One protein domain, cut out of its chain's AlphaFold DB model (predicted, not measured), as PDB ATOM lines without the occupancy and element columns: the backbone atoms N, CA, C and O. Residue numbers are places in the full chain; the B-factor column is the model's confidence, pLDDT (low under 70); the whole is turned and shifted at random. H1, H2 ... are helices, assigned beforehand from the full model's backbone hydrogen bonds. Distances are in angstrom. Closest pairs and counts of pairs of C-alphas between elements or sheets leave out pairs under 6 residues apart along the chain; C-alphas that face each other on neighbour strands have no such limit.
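This is residues 6 to 106 of the 292 residues of an uncharacterized protein of Strongylocentrotus purpuratus (UniProt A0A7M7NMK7). Two long helices, H3 and H4, cross as an X, and a hairpin of H1 and H2 packs on them, H2 on the beginning of H3 and H1 on H4. The printed part has 101 residues, 75 of them in four named helices in the order H1 H2 H3 H4, with no named strand; its class is all helix, and it is flat and compact, with a radius of gyration of the C-alphas of 14.6 A and spans of 42 by 39 by 18 A.

Start with H1, residues 6 to 18, which touches H2, residues 28 to 43, as a hairpin; Glu 14 and Val 37 have the closest C-alphas, 5.2 A. H3, residues 50 to 73, touches H2 with residues 50 to 54 alone, C-alphas 38 and 50 closest at 5.1 A. H4, residues 83 to 104, is about perpendicular to H3 at 81 degrees, touching it closest at C-alphas 61 and 92, 6.2 A. O i to N i+4 pairs are within hydrogen-bond range throughout H1 and H2, 19 of 20 in H3 and 17 of 18 in H4.

Find C-alpha 6 at (166.147, 120.199, 93.475); H1 runs 18.6 A, H2 22.6 A, H3 35.0 A and H4 31.1 A, to C-alpha 104 at (144.914, 136.914, 112.243).

The printed part has no cut, its links are short, and pLDDT is under 70 for 14 residues, among them 74 to 81.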
ATOM      1  N   ASN A   6     164.924 119.678  92.847       86.12
ATOM      2  CA  ASN A   6     166.147 120.199  93.475       86.12
ATOM      3  C   ASN A   6     166.176 121.736  93.591       86.12
ATOM      4  O   ASN A   6     166.611 122.274  94.606       86.12
ATOM      5  N   SER A   7     165.671 122.457  92.584       87.12
ATOM      6  CA  SER A   7     165.564 123.926  92.624       87.12
ATOM      7  C   SER A   7     164.438 124.418  93.541       87.12
ATOM      8  O   SER A   7     164.545 125.501  94.114       87.12
ATOM      9  N   VAL A   8     163.378 123.617  93.716       88.00
ATOM     10  CA  VAL A   8     162.275 123.886  94.651       88.00
ATOM     11  C   VAL A   8     162.725 123.654  96.092       88.00
ATOM     12  O   VAL A   8     162.510 124.524  96.929       88.00
ATOM     13  N   ASN A   9     163.424 122.555  96.371       88.38
ATOM     14  CA  ASN A   9     163.991 122.252  97.686       88.38
ATOM     15  C   ASN A   9     165.047 123.295  98.086       88.38
ATOM     16  O   ASN A   9     165.027 123.812  99.204       88.38
ATOM     17  N   ALA A  10     165.912 123.699  97.147       88.88
ATOM     18  CA  ALA A  10     166.870 124.780  97.369       88.88
ATOM     19  C   ALA A  10     166.196 126.130  97.680       88.88
ATOM     20  O   ALA A  10     166.695 126.853  98.547       88.88
ATOM     21  N   LEU A  11     165.080 126.441  97.002       90.69
ATOM     22  CA  LEU A  11     164.248 127.630  97.215       90.69
ATOM     23  C   LEU A  11     163.538 127.598  98.573       90.69
ATOM     24  O   LEU A  11     163.605 128.577  99.309       90.69
ATOM     25  N   ILE A  12     162.890 126.486  98.921       90.06
ATOM     26  CA  ILE A  12     162.198 126.311 100.205       90.06
ATOM     27  C   ILE A  12     163.186 126.477 101.362       90.06
ATOM     28  O   ILE A  12     162.880 127.196 102.307       90.06
ATOM     29  N   GLY A  13     164.401 125.930 101.248       88.12
ATOM     30  CA  GLY A  13     165.469 126.162 102.223       88.12
ATOM     31  C   GLY A  13     165.807 127.647 102.423       88.12
ATOM     32  O   GLY A  13     165.880 128.102 103.560       88.12
ATOM     33  N   GLU A  14     165.956 128.431 101.346       91.38
ATOM     34  CA  GLU A  14     166.191 129.884 101.459       91.38
ATOM     35  C   GLU A  14     164.989 130.635 102.053       91.38
ATOM     36  O   GLU A  14     165.169 131.555 102.851       91.38
ATOM     37  N   VAL A  15     163.758 130.243 101.704       90.38
ATOM     38  CA  VAL A  15     162.534 130.850 102.255       90.38
ATOM     39  C   VAL A  15     162.390 130.552 103.749       90.38
ATOM     40  O   VAL A  15     162.043 131.456 104.502       90.38
ATOM     41  N   THR A  16     162.725 129.343 104.202       87.56
ATOM     42  CA  THR A  16     162.767 128.995 105.632       87.56
ATOM     43  C   THR A  16     163.856 129.779 106.375       87.56
ATOM     44  O   THR A  16     163.614 130.248 107.483       87.56
ATOM     45  N   LEU A  17     165.035 129.983 105.769       88.50
ATOM     46  CA  LEU A  17     166.141 130.738 106.380       88.50
ATOM     47  C   LEU A  17     165.860 132.244 106.508       88.50
ATOM     48  O   LEU A  17     166.190 132.842 107.529       88.50
ATOM     49  N   ALA A  18     165.266 132.868 105.487       86.44
ATOM     50  CA  ALA A  18     164.937 134.297 105.509       86.44
ATOM     51  C   ALA A  18     163.594 134.613 106.200       86.44
ATOM     52  O   ALA A  18     163.295 135.784 106.433       86.44
ATOM     53  N   ASN A  19     162.771 133.584 106.438       86.00
ATOM     54  CA  ASN A  19     161.349 133.626 106.789       86.00
ATOM     55  C   ASN A  19     160.619 134.929 106.374       86.00
ATOM     56  O   ASN A  19     160.387 135.819 107.198       86.00
ATOM     57  N   PRO A  20     160.198 135.056 105.102       86.62
ATOM     58  CA  PRO A  20     159.386 136.178 104.641       86.62
ATOM     59  C   PRO A  20     157.935 136.188 105.154       86.62
ATOM     60  O   PRO A  20     157.183 137.065 104.730       86.62
ATOM     61  N   PHE A  21     157.496 135.233 105.982       84.38
ATOM     62  CA  PHE A  21     156.108 135.119 106.459       84.38
ATOM     63  C   PHE A  21     155.912 135.669 107.878       84.38
ATOM     64  O   PHE A  21     154.851 136.223 108.148       84.38
ATOM     65  N   GLN A  22     156.966 135.702 108.708       81.81
ATOM     66  CA  GLN A  22     156.986 136.417 110.000       81.81
ATOM     67  C   GLN A  22     156.596 137.911 109.892       81.81
ATOM     68  O   GLN A  22     156.203 138.546 110.870       81.81
ATOM     69  N   PHE A  23     156.739 138.503 108.701       83.25
ATOM     70  CA  PHE A  23     156.452 139.907 108.430       83.25
ATOM     71  C   PHE A  23     155.051 140.083 107.828       83.25
ATOM     72  O   PHE A  23     154.691 139.427 106.850       83.25
ATOM     73  N   ARG A  24     154.282 141.053 108.345       80.94
ATOM     74  CA  ARG A  24     152.953 141.422 107.815       80.94
ATOM     75  C   ARG A  24     153.014 141.744 106.313       80.94
ATOM     76  O   ARG A  24     153.995 142.311 105.815       80.94
ATOM     77  N   TYR A  25     151.942 141.431 105.587       79.50
ATOM     78  CA  TYR A  25     151.829 141.728 104.158       79.50
ATOM     79  C   TYR A  25     151.999 143.231 103.851       79.50
ATOM     80  O   TYR A  25     151.645 144.097 104.649       79.50
ATOM     81  N   LYS A  26     152.577 143.539 102.679       79.88
ATOM     82  CA  LYS A  26     152.927 144.895 102.196       79.88
ATOM     83  C   LYS A  26     153.931 145.700 103.052       79.88
ATOM     84  O   LYS A  26     154.116 146.884 102.784       79.88
ATOM     85  N   THR A  27     154.622 145.092 104.021       85.25
ATOM     86  CA  THR A  27     155.740 145.751 104.731       85.25
ATOM     87  C   THR A  27     157.021 145.824 103.887       85.25
ATOM     88  O   THR A  27     157.268 144.987 103.013       85.25
ATOM     89  N   SER A  28     157.865 146.819 104.181       86.06
ATOM     90  CA  SER A  28     159.231 146.954 103.648       86.06
ATOM     91  C   SER A  28     160.103 145.747 103.986       86.06
ATOM     92  O   SER A  28     160.860 145.261 103.149       86.06
ATOM     93  N   ASP A  29     159.967 145.236 105.204       86.06
ATOM     94  CA  ASP A  29     160.820 144.181 105.748       86.06
ATOM     95  C   ASP A  29     160.493 142.832 105.109       86.06
ATOM     96  O   ASP A  29     161.403 142.098 104.724       86.06
ATOM     97  N   ARG A  30     159.210 142.577 104.812       87.75
ATOM     98  CA  ARG A  30     158.797 141.454 103.963       87.75
ATOM     99  C   ARG A  30     159.402 141.528 102.561       87.75
ATOM    100  O   ARG A  30     159.864 140.516 102.040       87.75
ATOM    101  N   ALA A  31     159.427 142.709 101.939       88.81
ATOM    102  CA  ALA A  31     160.055 142.885 100.627       88.81
ATOM    103  C   ALA A  31     161.577 142.647 100.676       88.81
ATOM    104  O   ALA A  31     162.130 142.020  99.771       88.81
ATOM    105  N   ARG A  32     162.240 143.075 101.759       90.81
ATOM    106  CA  ARG A  32     163.666 142.824 102.017       90.81
ATOM    107  C   ARG A  32     163.965 141.337 102.240       90.81
ATOM    108  O   ARG A  32     164.929 140.839 101.666       90.81
ATOM    109  N   ALA A  33     163.132 140.619 102.994       90.88
ATOM    110  CA  ALA A  33     163.257 139.172 103.181       90.88
ATOM    111  C   ALA A  33     163.141 138.419 101.841       90.88
ATOM    112  O   ALA A  33     163.983 137.583 101.521       90.88
ATOM    113  N   TRP A  34     162.178 138.783 100.985       93.00
ATOM    114  CA  TRP A  34     162.075 138.217  99.632       93.00
ATOM    115  C   TRP A  34     163.290 138.514  98.740       93.00
ATOM    116  O   TRP A  34     163.664 137.674  97.919       93.00
ATOM    117  N   GLN A  35     163.937 139.671  98.908       92.69
ATOM    118  CA  GLN A  35     165.198 139.967  98.225       92.69
ATOM    119  C   GLN A  35     166.341 139.074  98.735       92.69
ATOM    120  O   GLN A  35     167.093 138.540  97.922       92.69
ATOM    121  N   GLN A  36     166.433 138.831 100.048       91.81
ATOM    122  CA  GLN A  36     167.432 137.924 100.631       91.81
ATOM    123  C   GLN A  36     167.295 136.487 100.103       91.81
ATOM    124  O   GLN A  36     168.307 135.891  99.739       91.81
ATOM    125  N   VAL A  37     166.068 135.966  99.959       92.19
ATOM    126  CA  VAL A  37     165.809 134.654  99.321       92.19
ATOM    127  C   VAL A  37     166.352 134.614  97.887       92.19
ATOM    128  O   VAL A  37     166.993 133.642  97.484       92.19
ATOM    129  N   ALA A  38     166.126 135.673  97.102       92.81
ATOM    130  CA  ALA A  38     166.629 135.751  95.732       92.81
ATOM    131  C   ALA A  38     168.165 135.825  95.682       92.81
ATOM    132  O   ALA A  38     168.787 135.119  94.891       92.81
ATOM    133  N   GLU A  39     168.788 136.612  96.561       93.00
ATOM    134  CA  GLU A  39     170.247 136.677  96.698       93.00
ATOM    135  C   GLU A  39     170.854 135.333  97.139       93.00
ATOM    136  O   GLU A  39     171.926 134.964  96.660       93.00
ATOM    137  N   GLY A  40     170.181 134.586  98.018       90.31
ATOM    138  CA  GLY A  40     170.555 133.227  98.421       90.31
ATOM    139  C   GLY A  40     170.510 132.229  97.263       90.31
ATOM    140  O   GLY A  40     171.482 131.519  97.003       90.31
ATOM    141  N   MET A  41     169.430 132.251  96.480       90.12
ATOM    142  CA  MET A  41     169.305 131.437  95.266       90.12
ATOM    143  C   MET A  41     170.359 131.786  94.203       90.12
ATOM    144  O   MET A  41     170.916 130.883  93.579       90.12
ATOM    145  N   VAL A  42     170.705 133.069  94.043       91.31
ATOM    146  CA  VAL A  42     171.790 133.505  93.146       91.31
ATOM    147  C   VAL A  42     173.163 133.037  93.648       91.31
ATOM    148  O   VAL A  42     173.962 132.564  92.841       91.31
ATOM    149  N   LYS A  43     173.430 133.068  94.964       90.19
ATOM    150  CA  LYS A  43     174.658 132.495  95.564       90.19
ATOM    151  C   LYS A  43     174.759 130.978  95.351       90.19
ATOM    152  O   LYS A  43     175.856 130.470  95.151       90.19
ATOM    153  N   LYS A  44     173.623 130.272  95.318       86.62
ATOM    154  CA  LYS A  44     173.503 128.848  94.934       86.62
ATOM    155  C   LYS A  44     173.638 128.589  93.418       86.62
ATOM    156  O   LYS A  44     173.509 127.449  92.986       86.62
ATOM    157  N   GLY A  45     173.902 129.616  92.606       86.94
ATOM    158  CA  GLY A  45     174.113 129.511  91.155       86.94
ATOM    159  C   GLY A  45     172.845 129.613  90.299       86.94
ATOM    160  O   GLY A  45     172.929 129.564  89.071       86.94
ATOM    161  N   TYR A  46     171.665 129.791  90.901       87.56
ATOM    162  CA  TYR A  46     170.405 129.895  90.165       87.56
ATOM    163  C   TYR A  46     170.144 131.334  89.703       87.56
ATOM    164  O   TYR A  46     169.967 132.244  90.512       87.56
ATOM    165  N   LYS A  47     170.051 131.556  88.385       87.44
ATOM    166  CA  LYS A  47     169.755 132.879  87.804       87.44
ATOM    167  C   LYS A  47     168.259 133.218  87.909       87.44
ATOM    168  O   LYS A  47     167.520 133.126  86.927       87.44
ATOM    169  N   VAL A  48     167.826 133.600  89.109       86.88
ATOM    170  CA  VAL A  48     166.444 133.983  89.441       86.88
ATOM    171  C   VAL A  48     166.342 135.445  89.882       86.88
ATOM    172  O   VAL A  48     167.324 136.048  90.305       86.88
ATOM    173  N   ASP A  49     165.138 136.004  89.785       90.94
ATOM    174  CA  ASP A  49     164.786 137.336  90.288       90.94
ATOM    175  C   ASP A  49     163.819 137.232  91.486       90.94
ATOM    176  O   ASP A  49     163.071 136.260  91.615       90.94
ATOM    177  N   CYS A  50     163.791 138.264  92.333       88.88
ATOM    178  CA  CYS A  50     162.900 138.403  93.487       88.88
ATOM    179  C   CYS A  50     161.408 138.308  93.120       88.88
ATOM    180  O   CYS A  50     160.598 137.875  93.947       88.88
ATOM    181  N   ARG A  51     161.005 138.667  91.893       89.62
ATOM    182  CA  ARG A  51     159.652 138.372  91.407       89.62
ATOM    183  C   ARG A  51     159.478 136.887  91.092       89.62
ATOM    184  O   ARG A  51     158.562 136.275  91.624       89.62
ATOM    185  N   ALA A  52     160.362 136.291  90.291       89.69
ATOM    186  CA  ALA A  52     160.264 134.880  89.895       89.69
ATOM    187  C   ALA A  52     160.273 133.910  91.097       89.69
ATOM    188  O   ALA A  52     159.587 132.890  91.068       89.69
ATOM    189  N   VAL A  53     161.014 134.252  92.155       91.06
ATOM    190  CA  VAL A  53     161.013 133.564  93.458       91.06
ATOM    191  C   VAL A  53     159.622 133.584  94.104       91.06
ATOM    192  O   VAL A  53     159.089 132.526  94.439       91.06
ATOM    193  N   ARG A  54     159.001 134.764  94.233       90.25
ATOM    194  CA  ARG A  54     157.654 134.914  94.809       90.25
ATOM    195  C   ARG A  54     156.589 134.235  93.959       90.25
ATOM    196  O   ARG A  54     155.810 133.447  94.486       90.25
ATOM    197  N   ASP A  55     156.600 134.483  92.651       91.69
ATOM    198  CA  ASP A  55     155.653 133.900  91.697       91.69
ATOM    199  C   ASP A  55     155.706 132.352  91.758       91.69
ATOM    200  O   ASP A  55     154.664 131.697  91.710       91.69
ATOM    201  N   ARG A  56     156.889 131.741  91.976       91.81
ATOM    202  CA  ARG A  56     157.007 130.286  92.194       91.81
ATOM    203  C   ARG A  56     156.439 129.823  93.539       91.81
ATOM    204  O   ARG A  56     155.776 128.788  93.555       91.81
ATOM    205  N   ILE A  57     156.664 130.543  94.642       90.31
ATOM    206  CA  ILE A  57     156.080 130.180  95.947       90.31
ATOM    207  C   ILE A  57     154.548 130.284  95.923       90.31
ATOM    208  O   ILE A  57     153.882 129.395  96.448       90.31
ATOM    209  N   HIS A  58     153.978 131.293  95.257       89.50
ATOM    210  CA  HIS A  58     152.526 131.380  95.064       89.50
ATOM    211  C   HIS A  58     151.984 130.163  94.294       89.50
ATOM    212  O   HIS A  58     151.090 129.485  94.791       89.50
ATOM    213  N   VAL A  59     152.613 129.785  93.172       91.00
ATOM    214  CA  VAL A  59     152.245 128.570  92.415       91.00
ATOM    215  C   VAL A  59     152.364 127.282  93.248       91.00
ATOM    216  O   VAL A  59     151.614 126.336  93.010       91.00
ATOM    217  N   LEU A  60     153.276 127.211  94.223       88.69
ATOM    218  CA  LEU A  60     153.357 126.071  95.146       88.69
ATOM    219  C   LEU A  60     152.217 126.087  96.178       88.69
ATOM    220  O   LEU A  60     151.563 125.057  96.344       88.69
ATOM    221  N   LYS A  61     151.911 127.238  96.797       87.50
ATOM    222  CA  LYS A  61     150.754 127.389  97.703       87.50
ATOM    223  C   LYS A  61     149.438 127.024  97.008       87.50
ATOM    224  O   LYS A  61     148.639 126.278  97.568       87.50
ATOM    225  N   ASP A  62     149.239 127.473  95.770       88.94
ATOM    226  CA  ASP A  62     148.024 127.180  95.000       88.94
ATOM    227  C   ASP A  62     147.918 125.691  94.621       88.94
ATOM    228  O   ASP A  62     146.834 125.112  94.692       88.94
ATOM    229  N   LYS A  63     149.041 125.033  94.294       87.69
ATOM    230  CA  LYS A  63     149.084 123.578  94.059       87.69
ATOM    231  C   LYS A  63     148.721 122.766  95.302       87.69
ATOM    232  O   LYS A  63     147.956 121.814  95.184       87.69
ATOM    233  N   VAL A  64     149.249 123.136  96.469       85.69
ATOM    234  CA  VAL A  64     148.937 122.473  97.747       85.69
ATOM    235  C   VAL A  64     147.460 122.659  98.096       85.69
ATOM    236  O   VAL A  64     146.757 121.679  98.329       85.69
ATOM    237  N   LYS A  65     146.936 123.890  98.000       84.69
ATOM    238  CA  LYS A  65     145.498 124.170  98.173       84.69
ATOM    239  C   LYS A  65     144.624 123.354  97.213       84.69
ATOM    240  O   LYS A  65     143.579 122.854  97.624       84.69
ATOM    241  N   ALA A  66     145.046 123.182  95.959       85.50
ATOM    242  CA  ALA A  66     144.335 122.355  94.986       85.50
ATOM    243  C   ALA A  66     144.346 120.858  95.356       85.50
ATOM    244  O   ALA A  66     143.277 120.249  95.347       85.50
ATOM    245  N   LYS A  67     145.502 120.280  95.733       81.88
ATOM    246  CA  LYS A  67     145.597 118.880  96.198       81.88
ATOM    247  C   LYS A  67     144.716 118.641  97.432       81.88
ATOM    248  O   LYS A  67     143.819 117.802  97.375       81.88
ATOM    249  N   ASN A  68     144.851 119.472  98.468       80.88
ATOM    250  CA  ASN A  68     144.066 119.367  99.705       80.88
ATOM    251  C   ASN A  68     142.547 119.466  99.454       80.88
ATOM    252  O   ASN A  68     141.761 118.781 100.107       80.88
ATOM    253  N   ASN A  69     142.108 120.304  98.507       79.62
ATOM    254  CA  ASN A  69     140.693 120.403  98.136       79.62
ATOM    255  C   ASN A  69     140.194 119.165  97.370       79.62
ATOM    256  O   ASN A  69     139.061 118.740  97.595       79.62
ATOM    257  N   VAL A  70     141.020 118.571  96.503       78.31
ATOM    258  CA  VAL A  70     140.688 117.313  95.810       78.31
ATOM    259  C   VAL A  70     140.607 116.154  96.804       78.31
ATOM    260  O   VAL A  70     139.629 115.419  96.778       78.31
ATOM    261  N   GLU A  71     141.556 116.027  97.732       73.38
ATOM    262  CA  GLU A  71     141.568 114.981  98.770       73.38
ATOM    263  C   GLU A  71     140.345 115.064  99.701       73.38
ATOM    264  O   GLU A  71     139.717 114.045 100.005       73.38
ATOM    265  N   ARG A  72     139.947 116.287 100.087       68.81
ATOM    266  CA  ARG A  72     138.710 116.548 100.849       68.81
ATOM    267  C   ARG A  72     137.446 116.188 100.063       68.81
ATOM    268  O   ARG A  72     136.500 115.680 100.655       68.81
ATOM    269  N   ALA A  73     137.420 116.436  98.753       74.50
ATOM    270  CA  ALA A  73     136.275 116.119  97.896       74.50
ATOM    271  C   ALA A  73     136.198 114.631  97.495       74.50
ATOM    272  O   ALA A  73     135.106 114.110  97.282       74.50
ATOM    273  N   ALA A  74     137.338 113.940  97.403       69.88
ATOM    274  CA  ALA A  74     137.462 112.562  96.922       69.88
ATOM    275  C   ALA A  74     137.339 111.488  98.024       69.88
ATOM    276  O   ALA A  74     137.663 110.326  97.790       69.88
ATOM    277  N   SER A  75     136.861 111.854  99.219       55.09
ATOM    278  CA  SER A  75     136.627 110.932 100.341       55.09
ATOM    279  C   SER A  75     137.879 110.176 100.825       55.09
ATOM    280  O   SER A  75     137.855 108.958 101.003       55.09
ATOM    281  N   GLY A  76     138.966 110.903 101.105       58.22
ATOM    282  CA  GLY A  76     140.045 110.400 101.970       58.22
ATOM    283  C   GLY A  76     140.993 109.367 101.350       58.22
ATOM    284  O   GLY A  76     141.789 108.772 102.073       58.22
ATOM    285  N   ILE A  77     140.951 109.170 100.031       51.31
ATOM    286  CA  ILE A  77     142.000 108.437  99.315       51.31
ATOM    287  C   ILE A  77     143.228 109.349  99.226       51.31
ATOM    288  O   ILE A  77     143.262 110.277  98.417       51.31
ATOM    289  N   ALA A  78     144.229 109.087 100.065       55.62
ATOM    290  CA  ALA A  78     145.539 109.712  99.934       55.62
ATOM    291  C   ALA A  78     146.187 109.265  98.614       55.62
ATOM    292  O   ALA A  78     146.289 108.070  98.333       55.62
ATOM    293  N   VAL A  79     146.616 110.229  97.801       61.00
ATOM    294  CA  VAL A  79     147.472 109.968  96.638       61.00
ATOM    295  C   VAL A  79     148.882 109.708  97.162       61.00
ATOM    296  O   VAL A  79     149.359 110.485  97.987       61.00
ATOM    297  N   GLU A  80     149.558 108.647  96.706       56.84
ATOM    298  CA  GLU A  80     150.978 108.476  97.039       56.84
ATOM    299  C   GLU A  80     151.790 109.642  96.467       56.84
ATOM    300  O   GLU A  80     151.794 109.892  95.259       56.84
ATOM    301  N   GLU A  81     152.477 110.354  97.356       63.91
ATOM    302  CA  GLU A  81     153.435 111.398  97.011       63.91
ATOM    303  C   GLU A  81     154.848 110.884  97.252       63.91
ATOM    304  O   GLU A  81     155.087 110.088  98.162       63.91
ATOM    305  N   THR A  82     155.808 111.371  96.469       71.06
ATOM    306  CA  THR A  82     157.215 111.129  96.797       71.06
ATOM    307  C   THR A  82     157.598 111.864  98.088       71.06
ATOM    308  O   THR A  82     157.050 112.923  98.393       71.06
ATOM    309  N   GLU A  83     158.564 111.335  98.846       69.31
ATOM    310  CA  GLU A  83     159.036 111.943 100.106       69.31
ATOM    311  C   GLU A  83     159.492 113.407  99.912       69.31
ATOM    312  O   GLU A  83     159.234 114.266 100.756       69.31
ATOM    313  N   GLU A  84     160.076 113.722  98.747       68.88
ATOM    314  CA  GLU A  84     160.393 115.095  98.342       68.88
ATOM    315  C   GLU A  84     159.141 115.978  98.217       68.88
ATOM    316  O   GLU A  84     159.132 117.110  98.696       68.88
ATOM    317  N   GLU A  85     158.080 115.489  97.570       71.12
ATOM    318  CA  GLU A  85     156.831 116.234  97.382       71.12
ATOM    319  C   GLU A  85     156.067 116.429  98.694       71.12
ATOM    320  O   GLU A  85     155.509 117.509  98.902       71.12
ATOM    321  N   LEU A  86     156.100 115.441  99.592       78.62
ATOM    322  CA  LEU A  86     155.539 115.551 100.938       78.62
ATOM    323  C   LEU A  86     156.286 116.618 101.756       78.62
ATOM    324  O   LEU A  86     155.659 117.525 102.302       78.62
ATOM    325  N   GLY A  87     157.624 116.591 101.760       75.81
ATOM    326  CA  GLY A  87     158.439 117.620 102.416       75.81
ATOM    327  C   GLY A  87     158.228 119.024 101.829       75.81
ATOM    328  O   GLY A  87     158.206 120.016 102.566       75.81
ATOM    329  N   ILE A  88     157.996 119.121 100.513       79.31
ATOM    330  CA  ILE A  88     157.567 120.358  99.841       79.31
ATOM    331  C   ILE A  88     156.182 120.801 100.340       79.31
ATOM    332  O   ILE A  88     156.013 121.985 100.645       79.31
ATOM    333  N   ARG A  89     155.203 119.887 100.446       82.56
ATOM    334  CA  ARG A  89     153.846 120.175 100.945       82.56
ATOM    335  C   ARG A  89     153.903 120.716 102.375       82.56
ATOM    336  O   ARG A  89     153.488 121.849 102.598       82.56
ATOM    337  N   GLU A  90     154.499 119.981 103.312       83.56
ATOM    338  CA  GLU A  90     154.586 120.363 104.732       83.56
ATOM    339  C   GLU A  90     155.309 121.698 104.971       83.56
ATOM    340  O   GLU A  90     154.974 122.449 105.891       83.56
ATOM    341  N   ALA A  91     156.341 122.005 104.180       80.31
ATOM    342  CA  ALA A  91     157.027 123.290 104.269       80.31
ATOM    343  C   ALA A  91     156.133 124.440 103.778       80.31
ATOM    344  O   ALA A  91     156.069 125.493 104.412       80.31
ATOM    345  N   VAL A  92     155.405 124.234 102.677       82.81
ATOM    346  CA  VAL A  92     154.482 125.225 102.101       82.81
ATOM    347  C   VAL A  92     153.238 125.431 102.978       82.81
ATOM    348  O   VAL A  92     152.757 126.561 103.075       82.81
ATOM    349  N   GLU A  93     152.754 124.390 103.658       85.31
ATOM    350  CA  GLU A  93     151.643 124.480 104.615       85.31
ATOM    351  C   GLU A  93     152.028 125.245 105.882       85.31
ATOM    352  O   GLU A  93     151.292 126.147 106.279       85.31
ATOM    353  N   ARG A  94     153.213 125.001 106.458       84.06
ATOM    354  CA  ARG A  94     153.733 125.831 107.563       84.06
ATOM    355  C   ARG A  94     153.898 127.292 107.148       84.06
ATOM    356  O   ARG A  94     153.437 128.184 107.848       84.06
ATOM    357  N   MET A  95     154.426 127.548 105.947       83.88
ATOM    358  CA  MET A  95     154.482 128.901 105.370       83.88
ATOM    359  C   MET A  95     153.097 129.527 105.122       83.88
ATOM    360  O   MET A  95     153.017 130.736 104.902       83.88
ATOM    361  N   MET A  96     152.010 128.748 105.075       81.62
ATOM    362  CA  MET A  96     150.633 129.258 105.047       81.62
ATOM    363  C   MET A  96     150.099 129.522 106.453       81.62
ATOM    364  O   MET A  96     149.575 130.606 106.669       81.62
ATOM    365  N   GLN A  97     150.297 128.598 107.393       82.69
ATOM    366  CA  GLN A  97     149.916 128.768 108.798       82.69
ATOM    367  C   GLN A  97     150.586 130.002 109.411       82.69
ATOM    368  O   GLN A  97     149.891 130.856 109.940       82.69
ATOM    369  N   GLU A  98     151.897 130.180 109.227       81.50
ATOM    370  CA  GLU A  98     152.612 131.375 109.694       81.50
ATOM    371  C   GLU A  98     152.087 132.674 109.053       81.50
ATOM    372  O   GLU A  98     152.064 133.712 109.705       81.50
ATOM    373  N   GLU A  99     151.644 132.641 107.790       80.88
ATOM    374  CA  GLU A  99     151.051 133.812 107.130       80.88
ATOM    375  C   GLU A  99     149.642 134.113 107.665       80.88
ATOM    376  O   GLU A  99     149.313 135.275 107.902       80.88
ATOM    377  N   GLU A 100     148.833 133.079 107.891       78.69
ATOM    378  CA  GLU A 100     147.474 133.190 108.423       78.69
ATOM    379  C   GLU A 100     147.490 133.613 109.902       78.69
ATOM    380  O   GLU A 100     146.782 134.554 110.253       78.69
ATOM    381  N   ASP A 101     148.366 133.046 110.737       77.88
ATOM    382  CA  ASP A 101     148.602 133.466 112.126       77.88
ATOM    383  C   ASP A 101     149.105 134.913 112.199       77.88
ATOM    384  O   ASP A 101     148.601 135.705 112.998       77.88
ATOM    385  N   ILE A 102     150.059 135.307 111.345       79.06
ATOM    386  CA  ILE A 102     150.553 136.689 111.298       79.06
ATOM    387  C   ILE A 102     149.487 137.659 110.777       79.06
ATOM    388  O   ILE A 102     149.497 138.816 111.195       79.06
ATOM    389  N   GLU A 103     148.540 137.262 109.922       74.88
ATOM    390  CA  GLU A 103     147.422 138.138 109.533       74.88
ATOM    391  C   GLU A 103     146.297 138.186 110.585       74.88
ATOM    392  O   GLU A 103     145.835 139.286 110.910       74.88
ATOM    393  N   LEU A 104     145.927 137.047 111.185       67.25
ATOM    394  CA  LEU A 104     144.914 136.914 112.243       67.25
ATOM    395  C   LEU A 104     145.351 137.503 113.589       67.25
ATOM    396  O   LEU A 104     144.498 137.967 114.352       67.25
ATOM    397  N   ALA A 105     146.657 137.522 113.880       66.44
ATOM    398  CA  ALA A 105     147.211 138.115 115.089       66.44
ATOM    399  C   ALA A 105     146.633 139.528 115.296       66.44
ATOM    400  O   ALA A 105     146.694 140.351 114.366       66.44
ATOM    401  N   PRO A 106     146.090 139.855 116.488       53.06
ATOM    402  CA  PRO A 106     145.461 141.144 116.727       53.06
ATOM    403  C   PRO A 106     146.384 142.292 116.328       53.06
ATOM    404  O   PRO A 106     147.549 142.331 116.721       53.06
TER     405      PRO A 106